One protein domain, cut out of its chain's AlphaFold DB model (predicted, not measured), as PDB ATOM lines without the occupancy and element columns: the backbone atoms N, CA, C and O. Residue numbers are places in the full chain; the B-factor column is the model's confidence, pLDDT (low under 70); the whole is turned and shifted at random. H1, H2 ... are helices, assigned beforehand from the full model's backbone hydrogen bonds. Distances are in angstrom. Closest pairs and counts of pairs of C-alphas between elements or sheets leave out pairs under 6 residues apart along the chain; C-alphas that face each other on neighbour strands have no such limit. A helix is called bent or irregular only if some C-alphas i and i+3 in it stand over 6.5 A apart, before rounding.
ATOM      1  N   GLN A 153     -21.261 -44.370 -12.564       78.75
ATOM      2  CA  GLN A 153     -20.099 -43.963 -13.338       78.75
ATOM      3  C   GLN A 153     -19.000 -43.543 -12.372       78.75
ATOM      4  O   GLN A 153     -19.244 -42.783 -11.437       78.75
ATOM      5  N   GLN A 154     -17.765 -43.957 -12.651       80.50
ATOM      6  CA  GLN A 154     -16.600 -43.540 -11.870       80.50
ATOM      7  C   GLN A 154     -16.485 -42.006 -11.762       80.50
ATOM      8  O   GLN A 154     -15.989 -41.494 -10.765       80.50
ATOM      9  N   THR A 155     -16.997 -41.257 -12.746       84.31
ATOM     10  CA  THR A 155     -17.056 -39.786 -12.721       84.31
ATOM     11  C   THR A 155     -17.930 -39.216 -11.601       84.31
ATOM     12  O   THR A 155     -17.702 -38.084 -11.191       84.31
ATOM     13  N   HIS A 156     -18.905 -39.982 -11.100       87.81
ATOM     14  CA  HIS A 156     -19.767 -39.607  -9.973       87.81
ATOM     15  C   HIS A 156     -19.238 -40.105  -8.619       87.81
ATOM     16  O   HIS A 156     -19.794 -39.767  -7.584       87.81
ATOM     17  N   PHE A 157     -18.121 -40.842  -8.584       89.44
ATOM     18  CA  PHE A 157     -17.584 -41.413  -7.344       89.44
ATOM     19  C   PHE A 157     -17.416 -40.375  -6.223       89.44
ATOM     20  O   PHE A 157     -17.798 -40.626  -5.086       89.44
ATOM     21  N   TYR A 158     -16.867 -39.194  -6.530       90.56
ATOM     22  CA  TYR A 158     -16.679 -38.170  -5.502       90.56
ATOM     23  C   TYR A 158     -18.014 -37.673  -4.936       90.56
ATOM     24  O   TYR A 158     -18.153 -37.587  -3.716       90.56
ATOM     25  N   SER A 159     -18.983 -37.349  -5.801       92.44
ATOM     26  CA  SER A 159     -20.290 -36.847  -5.363       92.44
ATOM     27  C   SER A 159     -21.055 -37.890  -4.559       92.44
ATOM     28  O   SER A 159     -21.659 -37.547  -3.546       92.44
ATOM     29  N   ASP A 160     -20.988 -39.146  -4.989       90.12
ATOM     30  CA  ASP A 160     -21.849 -40.206  -4.475       90.12
ATOM     31  C   ASP A 160     -21.260 -40.844  -3.204       90.12
ATOM     32  O   ASP A 160     -22.001 -41.157  -2.275       90.12
ATOM     33  N   GLU A 161     -19.928 -40.974  -3.116       90.12
ATOM     34  CA  GLU A 161     -19.257 -41.753  -2.060       90.12
ATOM     35  C   GLU A 161     -18.400 -40.914  -1.095       90.12
ATOM     36  O   GLU A 161     -18.117 -41.363   0.015       90.12
ATOM     37  N   VAL A 162     -17.949 -39.710  -1.479       92.88
ATOM     38  CA  VAL A 162     -16.960 -38.936  -0.693       92.88
ATOM     39  C   VAL A 162     -17.527 -37.628  -0.143       92.88
ATOM     40  O   VAL A 162     -17.271 -37.301   1.018       92.88
ATOM     41  N   ALA A 163     -18.297 -36.886  -0.944       94.38
ATOM     42  CA  ALA A 163     -18.722 -35.520  -0.633       94.38
ATOM     43  C   ALA A 163     -19.414 -35.400   0.736       94.38
ATOM     44  O   ALA A 163     -19.045 -34.546   1.540       94.38
ATOM     45  N   SER A 164     -20.327 -36.324   1.052       94.62
ATOM     46  CA  SER A 164     -21.091 -36.311   2.307       94.62
ATOM     47  C   SER A 164     -20.224 -36.426   3.568       94.62
ATOM     48  O   SER A 164     -20.576 -35.881   4.615       94.62
ATOM     49  N   PHE A 165     -19.080 -37.113   3.498       94.75
ATOM     50  CA  PHE A 165     -18.153 -37.217   4.622       94.75
ATOM     51  C   PHE A 165     -17.352 -35.931   4.811       94.75
ATOM     52  O   PHE A 165     -17.160 -35.498   5.946       94.75
ATOM     53  N   VAL A 166     -16.918 -35.317   3.708       92.88
ATOM     54  CA  VAL A 166     -16.185 -34.045   3.724       92.88
ATOM     55  C   VAL A 166     -17.069 -32.930   4.281       92.88
ATOM     56  O   VAL A 166     -16.631 -32.180   5.148       92.88
ATOM     57  N   GLU A 167     -18.336 -32.872   3.863       95.12
ATOM     58  CA  GLU A 167     -19.333 -31.921   4.381       95.12
ATOM     59  C   GLU A 167     -19.594 -32.083   5.888       95.12
ATOM     60  O   GLU A 167     -19.949 -31.121   6.566       95.12
ATOM     61  N   GLN A 168     -19.387 -33.286   6.429       96.00
ATOM     62  CA  GLN A 168     -19.510 -33.596   7.859       96.00
ATOM     63  C   GLN A 168     -18.186 -33.451   8.633       96.00
ATOM     64  O   GLN A 168     -18.099 -33.932   9.764       96.00
ATOM     65  N   ASP A 169     -17.154 -32.851   8.031       94.06
ATOM     66  CA  ASP A 169     -15.801 -32.704   8.594       94.06
ATOM     67  C   ASP A 169     -15.168 -34.046   9.036       94.06
ATOM     68  O   ASP A 169     -14.394 -34.144   9.992       94.06
ATOM     69  N   LYS A 170     -15.518 -35.138   8.338       94.88
ATOM     70  CA  LYS A 170     -14.957 -36.475   8.573       94.88
ATOM     71  C   LYS A 170     -13.761 -36.719   7.661       94.88
ATOM     72  O   LYS A 170     -13.788 -36.443   6.464       94.88
ATOM     73  N   LYS A 171     -12.717 -37.340   8.214       90.88
ATOM     74  CA  LYS A 171     -11.555 -37.790   7.435       90.88
ATOM     75  C   LYS A 171     -11.886 -39.082   6.689       90.88
ATOM     76  O   LYS A 171     -12.267 -40.069   7.314       90.88
ATOM     77  N   VAL A 172     -11.674 -39.082   5.375       90.19
ATOM     78  CA  VAL A 172     -11.843 -40.253   4.500       90.19
ATOM     79  C   VAL A 172     -10.521 -40.573   3.815       90.19
ATOM     80  O   VAL A 172      -9.818 -39.674   3.361       90.19
ATOM     81  N   ILE A 173     -10.192 -41.862   3.736       88.50
ATOM     82  CA  ILE A 173      -9.080 -42.374   2.931       88.50
ATOM     83  C   ILE A 173      -9.689 -43.122   1.749       88.50
ATOM     84  O   ILE A 173     -10.455 -44.064   1.940       88.50
ATOM     85  N   VAL A 174      -9.334 -42.704   0.536       86.75
ATOM     86  CA  VAL A 174      -9.781 -43.328  -0.712       86.75
ATOM     87  C   VAL A 174      -8.619 -44.108  -1.321       86.75
ATOM     88  O   VAL A 174      -7.538 -43.558  -1.521       86.75
ATOM     89  N   ILE A 175      -8.853 -45.382  -1.638       84.31
ATOM     90  CA  ILE A 175      -7.912 -46.235  -2.373       84.31
ATOM     91  C   ILE A 175      -8.557 -46.560  -3.722       84.31
ATOM     92  O   ILE A 175      -9.524 -47.315  -3.772       84.31
ATOM     93  N   ILE A 176      -8.030 -45.990  -4.808       81.19
ATOM     94  CA  ILE A 176      -8.449 -46.298  -6.183       81.19
ATOM     95  C   ILE A 176      -7.335 -47.103  -6.842       81.19
ATOM     96  O   ILE A 176      -6.170 -46.718  -6.785       81.19
ATOM     97  N   SER A 177      -7.704 -48.211  -7.478       79.44
ATOM     98  CA  SER A 177      -6.793 -49.011  -8.286       79.44
ATOM     99  C   SER A 177      -7.490 -49.407  -9.579       79.44
ATOM    100  O   SER A 177      -8.475 -50.138  -9.548       79.44
ATOM    101  N   ASP A 178      -6.957 -48.958 -10.708       76.12
ATOM    102  CA  ASP A 178      -7.389 -49.333 -12.060       76.12
ATOM    103  C   ASP A 178      -6.866 -50.719 -12.484       76.12
ATOM    104  O   ASP A 178      -7.452 -51.372 -13.342       76.12
ATOM    105  N   GLY A 179      -5.792 -51.193 -11.844       76.06
ATOM    106  CA  GLY A 179      -5.173 -52.491 -12.129       76.06
ATOM    107  C   GLY A 179      -5.675 -53.684 -11.305       76.06
ATOM    108  O   GLY A 179      -5.199 -54.800 -11.518       76.06
ATOM    109  N   LEU A 180      -6.596 -53.498 -10.348       83.06
ATOM    110  CA  LEU A 180      -7.098 -54.623  -9.553       83.06
ATOM    111  C   LEU A 180      -8.256 -55.306 -10.272       83.06
ATOM    112  O   LEU A 180      -9.304 -54.706 -10.504       83.06
ATOM    113  N   ARG A 181      -8.102 -56.606 -10.533       90.50
ATOM    114  CA  ARG A 181      -9.256 -57.452 -10.835       90.50
ATOM    115  C   ARG A 181     -10.217 -57.455  -9.643       90.50
ATOM    116  O   ARG A 181      -9.800 -57.314  -8.485       90.50
ATOM    117  N   PHE A 182     -11.505 -57.613  -9.927       91.75
ATOM    118  CA  PHE A 182     -12.564 -57.463  -8.932       91.75
ATOM    119  C   PHE A 182     -12.369 -58.379  -7.712       91.75
ATOM    120  O   PHE A 182     -12.507 -57.935  -6.573       91.75
ATOM    121  N   GLU A 183     -11.972 -59.638  -7.911       94.81
ATOM    122  CA  GLU A 183     -11.774 -60.609  -6.833       94.81
ATOM    123  C   GLU A 183     -10.602 -60.264  -5.903       94.81
ATOM    124  O   GLU A 183     -10.612 -60.620  -4.718       94.81
ATOM    125  N   ALA A 184      -9.587 -59.575  -6.432       93.56
ATOM    126  CA  ALA A 184      -8.459 -59.067  -5.663       93.56
ATOM    127  C   ALA A 184      -8.859 -57.820  -4.860       93.56
ATOM    128  O   ALA A 184      -8.524 -57.723  -3.676       93.56
ATOM    129  N   GLY A 185      -9.641 -56.918  -5.465       92.81
ATOM    130  CA  GLY A 185     -10.254 -55.786  -4.766       92.81
ATOM    131  C   GLY A 185     -11.152 -56.243  -3.614       92.81
ATOM    132  O   GLY A 185     -11.017 -55.762  -2.489       92.81
ATOM    133  N   GLN A 186     -11.987 -57.257  -3.853       92.94
ATOM    134  CA  GLN A 186     -12.864 -57.822  -2.832       92.94
ATOM    135  C   GLN A 186     -12.085 -58.517  -1.705       92.94
ATOM    136  O   GLN A 186     -12.470 -58.425  -0.537       92.94
ATOM    137  N   GLU A 187     -10.966 -59.181  -2.016       93.00
ATOM    138  CA  GLU A 187     -10.066 -59.718  -0.989       93.00
ATOM    139  C   GLU A 187      -9.456 -58.598  -0.131       93.00
ATOM    140  O   GLU A 187      -9.433 -58.711   1.098       93.00
ATOM    141  N   LEU A 188      -8.973 -57.515  -0.750       91.69
ATOM    142  CA  LEU A 188      -8.421 -56.365  -0.033       91.69
ATOM    143  C   LEU A 188      -9.474 -55.722   0.875       91.69
ATOM    144  O   LEU A 188      -9.201 -55.506   2.057       91.69
ATOM    145  N   PHE A 189     -10.682 -55.494   0.356       90.25
ATOM    146  CA  PHE A 189     -11.816 -54.992   1.129       90.25
ATOM    147  C   PHE A 189     -12.060 -55.864   2.369       90.25
ATOM    148  O   PHE A 189     -12.023 -55.379   3.497       90.25
ATOM    149  N   GLN A 190     -12.181 -57.185   2.208       91.50
ATOM    150  CA  GLN A 190     -12.380 -58.090   3.346       91.50
ATOM    151  C   GLN A 190     -11.245 -58.037   4.378       91.50
ATOM    152  O   GLN A 190     -11.492 -58.239   5.566       91.50
ATOM    153  N   ARG A 191     -10.001 -57.790   3.953       91.44
ATOM    154  CA  ARG A 191      -8.853 -57.663   4.865       91.44
ATOM    155  C   ARG A 191      -8.872 -56.359   5.651       91.44
ATOM    156  O   ARG A 191      -8.502 -56.384   6.817       91.44
ATOM    157  N   LEU A 192      -9.302 -55.257   5.038       90.00
ATOM    158  CA  LEU A 192      -9.418 -53.958   5.709       90.00
ATOM    159  C   LEU A 192     -10.572 -53.930   6.721       90.00
ATOM    160  O   LEU A 192     -10.466 -53.277   7.754       90.00
ATOM    161  N   PHE A 193     -11.656 -54.659   6.441       85.00
ATOM    162  CA  PHE A 193     -12.852 -54.693   7.290       85.00
ATOM    163  C   PHE A 193     -12.885 -55.859   8.293       85.00
ATOM    164  O   PHE A 193     -13.793 -55.934   9.122       85.00
ATOM    165  N   ARG A 194     -11.895 -56.761   8.265       74.31
ATOM    166  CA  ARG A 194     -11.692 -57.754   9.329       74.31
ATOM    167  C   ARG A 194     -11.037 -57.076  10.535       74.31
ATOM    168  O   ARG A 194      -9.864 -56.723  10.469       74.31
ATOM    169  N   ARG A 195     -11.814 -56.904  11.608       51.66
ATOM    170  CA  ARG A 195     -11.301 -56.609  12.956       51.66
ATOM    171  C   ARG A 195     -10.656 -57.844  13.573       51.66
ATOM    172  O   ARG A 195     -11.194 -58.951  13.335       51.66
TER     173      ARG A 195
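Overview. This is residues 153 to 195 of the 195 residues of an uncharacterized protein of Carnobacterium iners (UniProt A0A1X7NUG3). Two separate helices, H1 then H2, point much the same way, and a long link, residues 168 to 181, runs back slantwise between them, giving a flat, open N shape. The printed part has 43 residues with two named helices, in the order H1, H2, and no named strand; the class is all helix. The whole is loose, with a radius of gyration of the C-alphas of 12.4 A and spans of 31 by 29 by 11 A.

Arrangement. H1, residues 154 to 167, and H2, residues 182 to 193, are apart. Every O i to N i+4 pair is within hydrogen-bond range in H2, but 5 of 10 in H1. H1 is irregular: C-alphas 155 and 158 are 7.4 A apart.

Along the chain. H1 begins at C-alpha 154 (-16.600, -43.540, -11.870) and is 20.2 A long from first to last C-alpha. H2 is 16.5 A long and ends at C-alpha 193 (-12.852, -54.693, 7.290).

Size, cuts and confidence. The C-alphas farthest apart, of Asp 169 and Glu 183, are 32.1 A apart. The printed part has no cut, and the link from H1 to H2 is long. Residue 195, the chain's last, has a pLDDT under 70.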